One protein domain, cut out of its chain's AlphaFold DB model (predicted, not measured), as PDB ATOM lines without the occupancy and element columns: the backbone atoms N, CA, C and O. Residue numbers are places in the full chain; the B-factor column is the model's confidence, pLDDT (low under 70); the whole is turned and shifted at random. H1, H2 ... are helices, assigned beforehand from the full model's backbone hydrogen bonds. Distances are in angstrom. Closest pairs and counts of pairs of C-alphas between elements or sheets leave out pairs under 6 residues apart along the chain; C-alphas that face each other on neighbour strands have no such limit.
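AT A GLANCE: This is residues 2 to 20 and 28 to 115 of the 115 residues of an uncharacterized protein of Candidatus Stahlbacteria bacterium (UniProt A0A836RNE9). Two helical hairpins, H2 with H3 and H4 with H5, make a loose body; H1 runs beside H4 and sticks out at one end with residues 2 to 7, while residues 109 to 115, of which 109 to 113 belong to H7, stick out at the other. Short H6 lies between H5 and H7 along the chain and touches no helix. The 107 printed residues include seven named helices, H1 to H7 in order, and no named strand: all helix. The whole is loose, with a radius of gyration of the C-alphas of 16.3 A, and elongated, spanning 60 by 33 by 20 A.

IN THESE COORDINATES: H1, residues 2 to 20, begins at C-alpha 2 (207.649, 84.286, 209.440) and is 27.3 A long. H2 is residues 32 to 42, 15.9 A; H3 is 44 to 51; H4 is 58 to 67; H5 is 73 to 84, 16.3 A; H6 is 89 to 95. H7, residues 101 to 113, 18.4 A, ends at C-alpha 113 (180.869, 126.228, 175.733).

HOW THE PARTS SIT: H4 is the hub. H1 touches it with residues 12 to 20 alone, opposite ways at a shallow tilt of 6 degrees; the closest C-alphas, Gln 12 and Gly 65, are 7.4 A apart. H5 forms a hairpin with H4, its steep tilt of 36 degrees only just past shallow; the closest C-alphas, Glu 63 and Pro 75, are 5.6 A apart. H2 only just touches H4, with 3 pairs of C-alphas within 8 A, the closest Phe 42 and Glu 60 at 6.8 A. H2 and H3 form a hairpin at 34 degrees, a shallow tilt only just short of steep; the C-alphas of Gly 39 and Gly 47 are closest, 3.7 A apart. H6 and H7 are close but not clearly touching: their closest C-alphas, Ile 94 and Val 104, are 6.4 A apart. Every O i to N i+4 pair is within hydrogen-bond range in H2 to H7, and 13 of 15 in H1.

THE WHOLE: The two farthest C-alphas, Lys 2 and Lys 113, are 60.1 A apart. Residues 21 to 27 are cut out; C-alphas 20 and 28 are 14.3 A apart. Of the links printed whole, none is long. Mean pLDDT of the printed part is 81.0; residues 12 to 13, 15 to 20, 28 to 29, 67 to 70 and 115 are under 70.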
ATOM      1  N   LYS A   2     206.903  83.003 209.535       76.00
ATOM      2  CA  LYS A   2     207.649  84.286 209.440       76.00
ATOM      3  C   LYS A   2     208.305  84.556 208.070       76.00
ATOM      4  O   LYS A   2     208.198  85.656 207.551       76.00
ATOM      5  N   LYS A   3     208.920  83.538 207.453       77.88
ATOM      6  CA  LYS A   3     209.568  83.652 206.127       77.88
ATOM      7  C   LYS A   3     208.576  83.864 204.972       77.88
ATOM      8  O   LYS A   3     208.883  84.592 204.040       77.88
ATOM      9  N   LEU A   4     207.384  83.267 205.063       78.25
ATOM     10  CA  LEU A   4     206.309  83.439 204.078       78.25
ATOM     11  C   LEU A   4     205.732  84.858 204.149       78.25
ATOM     12  O   LEU A   4     205.552  85.507 203.128       78.25
ATOM     13  N   LEU A   5     205.517  85.356 205.369       79.69
ATOM     14  CA  LEU A   5     205.041  86.716 205.623       79.69
ATOM     15  C   LEU A   5     206.038  87.763 205.102       79.69
ATOM     16  O   LEU A   5     205.644  88.715 204.438       79.69
ATOM     17  N   LEU A   6     207.339  87.537 205.320       82.69
ATOM     18  CA  LEU A   6     208.402  88.394 204.793       82.69
ATOM     19  C   LEU A   6     208.445  88.390 203.255       82.69
ATOM     20  O   LEU A   6     208.568  89.447 202.646       82.69
ATOM     21  N   ALA A   7     208.304  87.221 202.622       82.69
ATOM     22  CA  ALA A   7     208.281  87.106 201.163       82.69
ATOM     23  C   ALA A   7     207.085  87.848 200.543       82.69
ATOM     24  O   ALA A   7     207.252  88.541 199.545       82.69
ATOM     25  N   ILE A   8     205.903  87.765 201.167       81.00
ATOM     26  CA  ILE A   8     204.720  88.526 200.746       81.00
ATOM     27  C   ILE A   8     204.994  90.032 200.844       81.00
ATOM     28  O   ILE A   8     204.742  90.751 199.883       81.00
ATOM     29  N   ILE A   9     205.569  90.512 201.952       80.62
ATOM     30  CA  ILE A   9     205.902  91.936 202.133       80.62
ATOM     31  C   ILE A   9     206.907  92.418 201.075       80.62
ATOM     32  O   ILE A   9     206.732  93.496 200.513       80.62
ATOM     33  N   ILE A  10     207.932  91.620 200.762       80.88
ATOM     34  CA  ILE A  10     208.938  91.959 199.744       80.88
ATOM     35  C   ILE A  10     208.303  92.020 198.350       80.88
ATOM     36  O   ILE A  10     208.528  92.982 197.620       80.88
ATOM     37  N   ILE A  11     207.471  91.037 197.992       80.00
ATOM     38  CA  ILE A  11     206.745  91.039 196.715       80.00
ATOM     39  C   ILE A  11     205.850  92.279 196.615       80.00
ATOM     40  O   ILE A  11     205.836  92.921 195.571       80.00
ATOM     41  N   GLN A  12     205.160  92.667 197.689       66.88
ATOM     42  CA  GLN A  12     204.322  93.873 197.713       66.88
ATOM     43  C   GLN A  12     205.152  95.158 197.552       66.88
ATOM     44  O   GLN A  12     204.807  96.010 196.736       66.88
ATOM     45  N   LEU A  13     206.279  95.273 198.263       69.19
ATOM     46  CA  LEU A  13     207.196  96.417 198.157       69.19
ATOM     47  C   LEU A  13     207.789  96.580 196.755       69.19
ATOM     48  O   LEU A  13     208.096  97.701 196.365       69.19
ATOM     49  N   VAL A  14     207.943  95.492 195.997       70.94
ATOM     50  CA  VAL A  14     208.456  95.530 194.619       70.94
ATOM     51  C   VAL A  14     207.330  95.725 193.598       70.94
ATOM     52  O   VAL A  14     207.480  96.508 192.664       70.94
ATOM     53  N   MET A  15     206.187  95.058 193.769       65.19
ATOM     54  CA  MET A  15     205.088  95.085 192.797       65.19
ATOM     55  C   MET A  15     204.303  96.399 192.814       65.19
ATOM     56  O   MET A  15     203.923  96.885 191.751       65.19
ATOM     57  N   VAL A  16     204.076  97.007 193.986       64.44
ATOM     58  CA  VAL A  16     203.296  98.254 194.089       64.44
ATOM     59  C   VAL A  16     203.973  99.417 193.343       64.44
ATOM     60  O   VAL A  16     203.299 100.048 192.530       64.44
ATOM     61  N   PRO A  17     205.286  99.689 193.496       63.12
ATOM     62  CA  PRO A  17     205.955 100.738 192.725       63.12
ATOM     63  C   PRO A  17     205.969 100.472 191.220       63.12
ATOM     64  O   PRO A  17     205.787 101.408 190.447       63.12
ATOM     65  N   VAL A  18     206.144  99.214 190.793       63.78
ATOM     66  CA  VAL A  18     206.145  98.839 189.367       63.78
ATOM     67  C   VAL A  18     204.783  99.109 188.731       63.78
ATOM     68  O   VAL A  18     204.717  99.659 187.634       63.78
ATOM     69  N   LEU A  19     203.695  98.788 189.430       60.84
ATOM     70  CA  LEU A  19     202.338  99.029 188.943       60.84
ATOM     71  C   LEU A  19     201.958 100.517 188.990       60.84
ATOM     72  O   LEU A  19     201.318 101.020 188.068       60.84
ATOM     73  N   VAL A  20     202.418 101.258 190.003       59.81
ATOM     74  CA  VAL A  20     202.244 102.720 190.088       59.81
ATOM     75  C   VAL A  20     203.084 103.457 189.033       59.81
ATOM     76  O   VAL A  20     202.673 104.514 188.557       59.81
ATOM     77  N   PRO A  28     196.495 101.884 177.371       61.38
ATOM     78  CA  PRO A  28     196.622 100.454 177.131       61.38
ATOM     79  C   PRO A  28     195.687 100.077 175.971       61.38
ATOM     80  O   PRO A  28     194.612 100.662 175.809       61.38
ATOM     81  N   LYS A  29     196.086  99.119 175.125       65.75
ATOM     82  CA  LYS A  29     195.148  98.548 174.145       65.75
ATOM     83  C   LYS A  29     193.933  98.037 174.920       65.75
ATOM     84  O   LYS A  29     194.118  97.280 175.869       65.75
ATOM     85  N   ARG A  30     192.721  98.447 174.518       72.38
ATOM     86  CA  ARG A  30     191.474  97.943 175.112       72.38
ATOM     87  C   ARG A  30     191.520  96.410 175.164       72.38
ATOM     88  O   ARG A  30     191.888  95.760 174.186       72.38
ATOM     89  N   GLY A  31     191.126  95.854 176.300       70.75
ATOM     90  CA  GLY A  31     191.139  94.434 176.624       70.75
ATOM     91  C   GLY A  31     192.405  93.981 177.357       70.75
ATOM     92  O   GLY A  31     193.173  94.772 177.899       70.75
ATOM     93  N   GLY A  32     192.612  92.664 177.378       79.50
ATOM     94  CA  GLY A  32     193.827  92.038 177.900       79.50
ATOM     95  C   GLY A  32     193.794  91.671 179.385       79.50
ATOM     96  O   GLY A  32     192.893  92.027 180.146       79.50
ATOM     97  N   CYS A  33     194.818  90.922 179.797       82.50
ATOM     98  CA  CYS A  33     194.906  90.366 181.145       82.50
ATOM     99  C   CYS A  33     195.045  91.446 182.225       82.50
ATOM    100  O   CYS A  33     194.555  91.249 183.329       82.50
ATOM    101  N   VAL A  34     195.662  92.594 181.920       82.25
ATOM    102  CA  VAL A  34     195.883  93.653 182.918       82.25
ATOM    103  C   VAL A  34     194.555  94.261 183.376       82.25
ATOM    104  O   VAL A  34     194.312  94.318 184.576       82.25
ATOM    105  N   SER A  35     193.652  94.615 182.458       83.00
ATOM    106  CA  SER A  35     192.319  95.137 182.800       83.00
ATOM    107  C   SER A  35     191.491  94.130 183.610       83.00
ATOM    108  O   SER A  35     190.792  94.511 184.548       83.00
ATOM    109  N   CYS A  36     191.618  92.834 183.299       84.00
ATOM    110  CA  CYS A  36     190.999  91.757 184.077       84.00
ATOM    111  C   CYS A  36     191.558  91.693 185.511       84.00
ATOM    112  O   CYS A  36     190.788  91.657 186.468       84.00
ATOM    113  N   LEU A  37     192.886  91.759 185.676       84.62
ATOM    114  CA  LEU A  37     193.525  91.789 186.996       84.62
ATOM    115  C   LEU A  37     193.133  93.042 187.791       84.62
ATOM    116  O   LEU A  37     192.866  92.937 188.986       84.62
ATOM    117  N   MET A  38     193.018  94.204 187.140       85.88
ATOM    118  CA  MET A  38     192.515  95.414 187.800       85.88
ATOM    119  C   MET A  38     191.076  95.223 188.287       85.88
ATOM    120  O   MET A  38     190.757  95.583 189.418       85.88
ATOM    121  N   GLY A  39     190.225  94.586 187.477       85.25
ATOM    122  CA  GLY A  39     188.868  94.206 187.869       85.25
ATOM    123  C   GLY A  39     188.823  93.255 189.070       85.25
ATOM    124  O   GLY A  39     187.995  93.429 189.962       85.25
ATOM    125  N   LEU A  40     189.732  92.279 189.110       84.12
ATOM    126  CA  LEU A  40     189.814  91.280 190.175       84.12
ATOM    127  C   LEU A  40     190.271  91.883 191.512       84.12
ATOM    128  O   LEU A  40     189.708  91.545 192.550       84.12
ATOM    129  N   PHE A  41     191.280  92.761 191.497       83.25
ATOM    130  CA  PHE A  41     191.898  93.281 192.723       83.25
ATOM    131  C   PHE A  41     191.301  94.600 193.228       83.25
ATOM    132  O   PHE A  41     191.271  94.821 194.435       83.25
ATOM    133  N   PHE A  42     190.808  95.459 192.334       84.62
ATOM    134  CA  PHE A  42     190.280  96.792 192.672       84.62
ATOM    135  C   PHE A  42     188.771  96.923 192.398       84.62
ATOM    136  O   PHE A  42     188.171  97.975 192.623       84.62
ATOM    137  N   GLY A  43     188.140  95.845 191.924       86.25
ATOM    138  CA  GLY A  43     186.714  95.769 191.635       86.25
ATOM    139  C   GLY A  43     186.354  96.073 190.174       86.25
ATOM    140  O   GLY A  43     187.132  96.668 189.426       86.25
ATOM    141  N   PRO A  44     185.131  95.709 189.744       88.00
ATOM    142  CA  PRO A  44     184.727  95.736 188.335       88.00
ATOM    143  C   PRO A  44     184.802  97.134 187.707       88.00
ATOM    144  O   PRO A  44     185.184  97.271 186.546       88.00
ATOM    145  N   ARG A  45     184.508  98.183 188.488       88.81
ATOM    146  CA  ARG A  45     184.628  99.587 188.062       88.81
ATOM    147  C   ARG A  45     186.062  99.936 187.653       88.81
ATOM    148  O   ARG A  45     186.255 100.510 186.587       88.81
ATOM    149  N   ALA A  46     187.048  99.579 188.478       87.50
ATOM    150  CA  ALA A  46     188.463  99.834 188.214       87.50
ATOM    151  C   ALA A  46     188.929  99.108 186.946       87.50
ATOM    152  O   ALA A  46     189.584  99.706 186.099       87.50
ATOM    153  N   GLY A  47     188.520  97.846 186.772       87.12
ATOM    154  CA  GLY A  47     188.813  97.076 185.559       87.12
ATOM    155  C   GLY A  47     188.242  97.717 184.291       87.12
ATOM    156  O   GLY A  47     188.951  97.845 183.294       87.12
ATOM    157  N   PHE A  48     186.987  98.175 184.337       87.62
ATOM    158  CA  PHE A  48     186.351  98.869 183.215       87.62
ATOM    159  C   PHE A  48     187.027 100.211 182.903       87.62
ATOM    160  O   PHE A  48     187.336 100.499 181.752       87.62
ATOM    161  N   GLN A  49     187.307 101.021 183.924       86.69
ATOM    162  CA  GLN A  49     187.984 102.306 183.756       86.69
ATOM    163  C   GLN A  49     189.392 102.142 183.178       86.69
ATOM    164  O   GLN A  49     189.735 102.813 182.206       86.69
ATOM    165  N   TYR A  50     190.160 101.187 183.697       85.88
ATOM    166  CA  TYR A  50     191.485 100.867 183.174       85.88
ATOM    167  C   TYR A  50     191.435 100.407 181.716       85.88
ATOM    168  O   TYR A  50     192.250 100.830 180.896       85.88
ATOM    169  N   ASN A  51     190.420  99.613 181.365       85.94
ATOM    170  CA  ASN A  51     190.161  99.200 179.992       85.94
ATOM    171  C   ASN A  51     189.876 100.385 179.055       85.94
ATOM    172  O   ASN A  51     190.282 100.360 177.897       85.94
ATOM    173  N   GLU A  52     189.208 101.427 179.552       83.69
ATOM    174  CA  GLU A  52     188.921 102.669 178.822       83.69
ATOM    175  C   GLU A  52     190.073 103.690 178.857       83.69
ATOM    176  O   GLU A  52     189.929 104.816 178.377       83.69
ATOM    177  N   GLY A  53     191.234 103.305 179.390       79.81
ATOM    178  CA  GLY A  53     192.412 104.166 179.470       79.81
ATOM    179  C   GLY A  53     192.347 105.202 180.591       79.81
ATOM    180  O   GLY A  53     193.036 106.217 180.517       79.81
ATOM    181  N   VAL A  54     191.527 104.964 181.615       85.25
ATOM    182  CA  VAL A  54     191.520 105.735 182.862       85.25
ATOM    183  C   VAL A  54     192.425 105.037 183.876       85.25
ATOM    184  O   VAL A  54     192.263 103.852 184.166       85.25
ATOM    185  N   GLY A  55     193.388 105.763 184.433       83.94
ATOM    186  CA  GLY A  55     194.279 105.249 185.467       83.94
ATOM    187  C   GLY A  55     193.537 104.848 186.746       83.94
ATOM    188  O   GLY A  55     192.520 105.434 187.111       83.94
ATOM    189  N   ILE A  56     194.085 103.868 187.467       85.94
ATOM    190  CA  ILE A  56     193.600 103.506 188.805       85.94
ATOM    191  C   ILE A  56     193.982 104.604 189.800       85.94
ATOM    192  O   ILE A  56     195.125 105.080 189.804       85.94
ATOM    193  N   ARG A  57     193.035 104.987 190.664       86.62
ATOM    194  CA  ARG A  57     193.240 106.046 191.658       86.62
ATOM    195  C   ARG A  57     194.395 105.706 192.586       86.62
ATOM    196  O   ARG A  57     194.575 104.559 192.998       86.62
ATOM    197  N   THR A  58     195.130 106.726 193.023       83.25
ATOM    198  CA  THR A  58     196.210 106.520 194.008       83.25
ATOM    199  C   THR A  58     195.663 105.922 195.305       83.25
ATOM    200  O   THR A  58     196.300 105.069 195.917       83.25
ATOM    201  N   ILE A  59     194.457 106.331 195.705       83.81
ATOM    202  CA  ILE A  59     193.834 105.853 196.939       83.81
ATOM    203  C   ILE A  59     193.423 104.378 196.877       83.81
ATOM    204  O   ILE A  59     193.451 103.705 197.900       83.81
ATOM    205  N   GLU A  60     193.107 103.864 195.689       84.31
ATOM    206  CA  GLU A  60     192.767 102.453 195.471       84.31
ATOM    207  C   GLU A  60     194.020 101.579 195.566       84.31
ATOM    208  O   GLU A  60     194.003 100.543 196.228       84.31
ATOM    209  N   TRP A  61     195.148 102.047 195.019       81.88
ATOM    210  CA  TRP A  61     196.457 101.418 195.233       81.88
ATOM    211  C   TRP A  61     196.843 101.360 196.713       81.88
ATOM    212  O   TRP A  61     197.333 100.336 197.188       81.88
ATOM    213  N   ILE A  62     196.605 102.450 197.446       81.94
ATOM    214  CA  ILE A  62     196.868 102.518 198.887       81.94
ATOM    215  C   ILE A  62     195.936 101.574 199.651       81.94
ATOM    216  O   ILE A  62     196.400 100.868 200.542       81.94
ATOM    217  N   GLU A  63     194.649 101.520 199.303       83.12
ATOM    218  CA  GLU A  63     193.695 100.576 199.897       83.12
ATOM    219  C   GLU A  63     194.161  99.132 199.721       83.12
ATOM    220  O   GLU A  63     194.231  98.395 200.704       83.12
ATOM    221  N   PHE A  64     194.563  98.756 198.508       78.88
ATOM    222  CA  PHE A  64     195.077  97.420 198.219       78.88
ATOM    223  C   PHE A  64     196.346  97.093 199.019       78.88
ATOM    224  O   PHE A  64     196.443  96.020 199.615       78.88
ATOM    225  N   GLY A  65     197.294  98.031 199.108       76.19
ATOM    226  CA  GLY A  65     198.515  97.851 199.900       76.19
ATOM    227  C   GLY A  65     198.257  97.755 201.411       76.19
ATOM    228  O   GLY A  65     198.876  96.942 202.099       76.19
ATOM    229  N   LEU A  66     197.318  98.548 201.941       75.38
ATOM    230  CA  LEU A  66     196.985  98.597 203.372       75.38
ATOM    231  C   LEU A  66     195.992  97.519 203.819       75.38
ATOM    232  O   LEU A  66     195.848  97.294 205.027       75.38
ATOM    233  N   TRP A  67     195.324  96.833 202.886       69.69
ATOM    234  CA  TRP A  67     194.400  95.738 203.193       69.69
ATOM    235  C   TRP A  67     195.077  94.642 204.028       69.69
ATOM    236  O   TRP A  67     194.509  94.163 205.008       69.69
ATOM    237  N   PHE A  68     196.344  94.338 203.731       62.81
ATOM    238  CA  PHE A  68     197.139  93.332 204.444       62.81
ATOM    239  C   PHE A  68     197.580  93.739 205.859       62.81
ATOM    240  O   PHE A  68     198.010  92.882 206.628       62.81
ATOM    241  N   VAL A  69     197.466  95.021 206.224       67.88
ATOM    242  CA  VAL A  69     197.880  95.559 207.537       67.88
ATOM    243  C   VAL A  69     196.664  95.971 208.381       67.88
ATOM    244  O   VAL A  69     196.799  96.674 209.376       67.88
ATOM    245  N   ALA A  70     195.450  95.565 207.986       69.75
ATOM    246  CA  ALA A  70     194.186  95.936 208.634       69.75
ATOM    247  C   ALA A  70     193.920  97.459 208.727       69.75
ATOM    248  O   ALA A  70     193.028  97.887 209.454       69.75
ATOM    249  N   LEU A  71     194.641  98.282 207.953       75.31
ATOM    250  CA  LEU A  71     194.434  99.735 207.841       75.31
ATOM    251  C   LEU A  71     193.707 100.140 206.549       75.31
ATOM    252  O   LEU A  71     193.454 101.321 206.324       75.31
ATOM    253  N   GLY A  72     193.322  99.170 205.712       71.38
ATOM    254  CA  GLY A  72     192.604  99.407 204.454       71.38
ATOM    255  C   GLY A  72     191.231 100.080 204.606       71.38
ATOM    256  O   GLY A  72     190.675 100.566 203.628       71.38
ATOM    257  N   TRP A  73     190.680 100.177 205.818       77.62
ATOM    258  CA  TRP A  73     189.420 100.885 206.066       77.62
ATOM    259  C   TRP A  73     189.562 102.415 205.978       77.62
ATOM    260  O   TRP A  73     188.607 103.080 205.583       77.62
ATOM    261  N   ILE A  74     190.741 102.981 206.271       82.88
ATOM    262  CA  ILE A  74     190.993 104.432 206.191       82.88
ATOM    263  C   ILE A  74     190.786 104.970 204.763       82.88
ATOM    264  O   ILE A  74     189.959 105.868 204.584       82.88
ATOM    265  N   PRO A  75     191.467 104.444 203.721       83.62
ATOM    266  CA  PRO A  75     191.257 104.917 202.352       83.62
ATOM    267  C   PRO A  75     189.817 104.697 201.876       83.62
ATOM    268  O   PRO A  75     189.294 105.521 201.127       83.62
ATOM    269  N   ARG A  76     189.136 103.661 202.375       81.88
ATOM    270  CA  ARG A  76     187.729 103.403 202.067       81.88
ATOM    271  C   ARG A  76     186.798 104.489 202.607       81.88
ATOM    272  O   ARG A  76     185.902 104.926 201.891       81.88
ATOM    273  N   ILE A  77     187.037 104.976 203.829       86.38
ATOM    274  CA  ILE A  77     186.290 106.109 204.404       86.38
ATOM    275  C   ILE A  77     186.504 107.381 203.578       86.38
ATOM    276  O   ILE A  77     185.547 108.104 203.315       86.38
ATOM    277  N   ILE A  78     187.732 107.648 203.129       85.69
ATOM    278  CA  ILE A  78     188.023 108.824 202.295       85.69
ATOM    279  C   ILE A  78     187.282 108.730 200.952       85.69
ATOM    280  O   ILE A  78     186.684 109.710 200.514       85.69
ATOM    281  N   GLN A  79     187.259 107.551 200.321       82.88
ATOM    282  CA  GLN A  79     186.484 107.335 199.095       82.88
ATOM    283  C   GLN A  79     184.979 107.531 199.324       82.88
ATOM    284  O   GLN A  79     184.317 108.175 198.515       82.88
ATOM    285  N   LEU A  80     184.442 107.027 200.440       84.31
ATOM    286  CA  LEU A  80     183.053 107.260 200.841       84.31
ATOM    287  C   LEU A  80     182.767 108.757 201.016       84.31
ATOM    288  O   LEU A  80     181.746 109.236 200.531       84.31
ATOM    289  N   ALA A  81     183.673 109.508 201.641       86.69
ATOM    290  CA  ALA A  81     183.535 110.952 201.798       86.69
ATOM    291  C   ALA A  81     183.541 111.696 200.451       86.69
ATOM    292  O   ALA A  81     182.769 112.636 200.280       86.69
ATOM    293  N   ASP A  82     184.356 111.273 199.477       83.38
ATOM    294  CA  ASP A  82     184.321 111.832 198.118       83.38
ATOM    295  C   ASP A  82     182.966 111.583 197.430       83.38
ATOM    296  O   ASP A  82     182.425 112.498 196.809       83.38
ATOM    297  N   VAL A  83     182.401 110.378 197.582       82.06
ATOM    298  CA  VAL A  83     181.091 110.009 197.013       82.06
ATOM    299  C   VAL A  83     179.955 110.799 197.670       82.06
ATOM    300  O   VAL A  83     179.124 111.377 196.972       82.06
ATOM    301  N   PHE A  84     179.927 110.875 199.003       85.12
ATOM    302  CA  PHE A  84     178.904 111.632 199.733       85.12
ATOM    303  C   PHE A  84     179.079 113.151 199.629       85.12
ATOM    304  O   PHE A  84     178.110 113.887 199.784       85.12
ATOM    305  N   GLY A  85     180.285 113.628 199.317       86.56
ATOM    306  CA  GLY A  85     180.560 115.034 199.028       86.56
ATOM    307  C   GLY A  85     180.027 115.511 197.673       86.56
ATOM    308  O   GLY A  85     180.224 116.675 197.336       86.56
ATOM    309  N   GLY A  86     179.389 114.634 196.887       85.38
ATOM    310  CA  GLY A  86     178.779 114.978 195.602       85.38
ATOM    311  C   GLY A  86     179.777 115.168 194.460       85.38
ATOM    312  O   GLY A  86     179.392 115.659 193.401       85.38
ATOM    313  N   LYS A  87     181.047 114.785 194.647       83.81
ATOM    314  CA  LYS A  87     182.048 114.871 193.580       83.81
ATOM    315  C   LYS A  87     181.725 113.860 192.495       83.81
ATOM    316  O   LYS A  87     181.566 112.667 192.760       83.81
ATOM    317  N   THR A  88     181.669 114.332 191.261       87.50
ATOM    318  CA  THR A  88     181.479 113.456 190.110       87.50
ATOM    319  C   THR A  88     182.764 112.692 189.802       87.50
ATOM    320  O   THR A  88     183.877 113.147 190.075       87.50
ATOM    321  N   TRP A  89     182.626 111.520 189.182       84.50
ATOM    322  CA  TRP A  89     183.785 110.734 188.752       84.50
ATOM    323  C   TRP A  89     184.700 111.507 187.801       84.50
ATOM    324  O   TRP A  89     185.917 111.430 187.932       84.50
ATOM    325  N   THR A  90     184.132 112.313 186.905       85.69
ATOM    326  CA  THR A  90     184.902 113.124 185.957       85.69
ATOM    327  C   THR A  90     185.775 114.163 186.663       85.69
ATOM    328  O   THR A  90     186.936 114.338 186.301       85.69
ATOM    329  N   GLU A  91     185.271 114.803 187.721       86.12
ATOM    330  CA  GLU A  91     186.066 115.740 188.527       86.12
ATOM    331  C   GLU A  91     187.227 115.038 189.239       86.12
ATOM    332  O   GLU A  91     188.332 115.578 189.307       86.12
ATOM    333  N   ILE A  92     186.998 113.823 189.747       87.50
ATOM    334  CA  ILE A  92     188.035 113.011 190.397       87.50
ATOM    335  C   ILE A  92     189.112 112.609 189.382       87.50
ATOM    336  O   ILE A  92     190.300 112.779 189.656       87.50
ATOM    337  N   GLU A  93     188.714 112.132 188.202       86.94
ATOM    338  CA  GLU A  93     189.621 111.720 187.121       86.94
ATOM    339  C   GLU A  93     190.544 112.856 186.671       86.94
ATOM    340  O   GLU A  93     191.751 112.654 186.516       86.94
ATOM    341  N   ILE A  94     189.987 114.059 186.503       85.94
ATOM    342  CA  ILE A  94     190.742 115.253 186.109       85.94
ATOM    343  C   ILE A  94     191.675 115.693 187.242       85.94
ATOM    344  O   ILE A  94     192.858 115.947 187.007       85.94
ATOM    345  N   LYS A  95     191.177 115.741 188.486       86.50
ATOM    346  CA  LYS A  95     191.962 116.162 189.655       86.50
ATOM    347  C   LYS A  95     193.154 115.241 189.915       86.50
ATOM    348  O   LYS A  95     194.239 115.718 190.241       86.50
ATOM    349  N   GLU A  96     192.957 113.934 189.783       85.19
ATOM    350  CA  GLU A  96     193.992 112.923 190.010       85.19
ATOM    351  C   GLU A  96     194.856 112.644 188.767       85.19
ATOM    352  O   GLU A  96     195.759 111.811 188.837       85.19
ATOM    353  N   ARG A  97     194.630 113.355 187.648       84.88
ATOM    354  CA  ARG A  97     195.347 113.171 186.371       84.88
ATOM    355  C   ARG A  97     195.320 111.714 185.892       84.88
ATOM    356  O   ARG A  97     196.336 111.159 185.482       84.88
ATOM    357  N   LEU A  98     194.145 111.090 185.977       84.31
ATOM    358  CA  LEU A  98     193.921 109.691 185.587       84.31
ATOM    359  C   LEU A  98     193.553 109.548 184.110       84.31
ATOM    360  O   LEU A  98     193.527 108.440 183.585       84.31
ATOM    361  N   ARG A  99     193.237 110.660 183.451       82.38
ATOM    362  CA  ARG A  99     192.871 110.737 182.039       82.38
ATOM    363  C   ARG A  99     194.007 111.327 181.219       82.38
ATOM    364  O   ARG A  99     194.901 111.988 181.746       82.38
ATOM    365  N   ASP A 100     193.932 111.084 179.919       81.94
ATOM    366  CA  ASP A 100     194.829 111.700 178.955       81.94
ATOM    367  C   ASP A 100     194.629 113.237 178.919       81.94
ATOM    368  O   ASP A 100     193.514 113.708 179.179       81.94
ATOM    369  N   PRO A 101     195.682 114.021 178.624       83.81
ATOM    370  CA  PRO A 101     195.587 115.478 178.535       83.81
ATOM    371  C   PRO A 101     194.536 115.968 177.529       83.81
ATOM    372  O   PRO A 101     193.811 116.912 177.841       83.81
ATOM    373  N   ASP A 102     194.377 115.291 176.385       84.69
ATOM    374  CA  ASP A 102     193.433 115.691 175.336       84.69
ATOM    375  C   ASP A 102     191.985 115.643 175.850       84.69
ATOM    376  O   ASP A 102     191.171 116.525 175.559       84.69
ATOM    377  N   PHE A 103     191.647 114.637 176.667       84.81
ATOM    378  CA  PHE A 103     190.346 114.561 177.329       84.81
ATOM    379  C   PHE A 103     190.114 115.726 178.298       84.81
ATOM    380  O   PHE A 103     188.993 116.233 178.377       84.81
ATOM    381  N   VAL A 104     191.139 116.137 179.052       85.94
ATOM    382  CA  VAL A 104     191.027 117.247 180.012       85.94
ATOM    383  C   VAL A 104     190.732 118.551 179.274       85.94
ATOM    384  O   VAL A 104     189.816 119.281 179.665       85.94
ATOM    385  N   ASP A 105     191.444 118.802 178.177       88.69
ATOM    386  CA  ASP A 105     191.257 119.990 177.347       88.69
ATOM    387  C   ASP A 105     189.879 119.996 176.671       88.69
ATOM    388  O   ASP A 105     189.159 120.999 176.722       88.69
ATOM    389  N   TRP A 106     189.449 118.855 176.119       88.50
ATOM    390  CA  TRP A 106     188.102 118.696 175.566       88.50
ATOM    391  C   TRP A 106     187.011 118.928 176.618       88.50
ATOM    392  O   TRP A 106     186.037 119.636 176.356       88.50
ATOM    393  N   HIS A 107     187.162 118.361 177.818       88.19
ATOM    394  CA  HIS A 107     186.181 118.521 178.888       88.19
ATOM    395  C   HIS A 107     186.067 119.984 179.318       88.19
ATOM    396  O   HIS A 107     184.956 120.498 179.458       88.19
ATOM    397  N   LYS A 108     187.202 120.676 179.460       89.38
ATOM    398  CA  LYS A 108     187.230 122.106 179.774       89.38
ATOM    399  C   LYS A 108     186.506 122.929 178.704       89.38
ATOM    400  O   LYS A 108     185.637 123.725 179.052       89.38
ATOM    401  N   TYR A 109     186.786 122.676 177.424       90.81
ATOM    402  CA  TYR A 109     186.091 123.326 176.309       90.81
ATOM    403  C   TYR A 109     184.575 123.100 176.355       90.81
ATOM    404  O   TYR A 109     183.800 124.040 176.196       90.81
ATOM    405  N   MET A 110     184.131 121.865 176.596       90.12
ATOM    406  CA  MET A 110     182.704 121.542 176.671       90.12
ATOM    407  C   MET A 110     182.019 122.251 177.844       90.12
ATOM    408  O   MET A 110     180.921 122.777 177.680       90.12
ATOM    409  N   VAL A 111     182.663 122.308 179.010       87.75
ATOM    410  CA  VAL A 111     182.121 123.014 180.179       87.75
ATOM    411  C   VAL A 111     182.032 124.521 179.930       87.75
ATOM    412  O   VAL A 111     181.048 125.127 180.329       87.75
ATOM    413  N   GLU A 112     183.022 125.129 179.275       90.00
ATOM    414  CA  GLU A 112     183.000 126.562 178.937       90.00
ATOM    415  C   GLU A 112     181.976 126.895 177.845       90.00
ATOM    416  O   GLU A 112     181.341 127.941 177.904       90.00
ATOM    417  N   LYS A 113     181.786 126.009 176.861       90.38
ATOM    418  CA  LYS A 113     180.869 126.228 175.733       90.38
ATOM    419  C   LYS A 113     179.389 126.161 176.113       90.38
ATOM    420  O   LYS A 113     178.575 126.808 175.459       90.38
ATOM    421  N   TYR A 114     179.040 125.314 177.081       86.25
ATOM    422  CA  TYR A 114     177.649 125.021 177.453       86.25
ATOM    423  C   TYR A 114     177.271 125.514 178.860       86.25
ATOM    424  O   TYR A 114     176.199 125.165 179.354       86.25
ATOM    425  N   LYS A 115     178.145 126.295 179.505       64.69
ATOM    426  CA  LYS A 115     177.802 127.125 180.667       64.69
ATOM    427  C   LYS A 115     177.207 128.450 180.216       64.69
ATOM    428  O   LYS A 115     176.341 128.948 180.964       64.69
TER     429      LYS A 115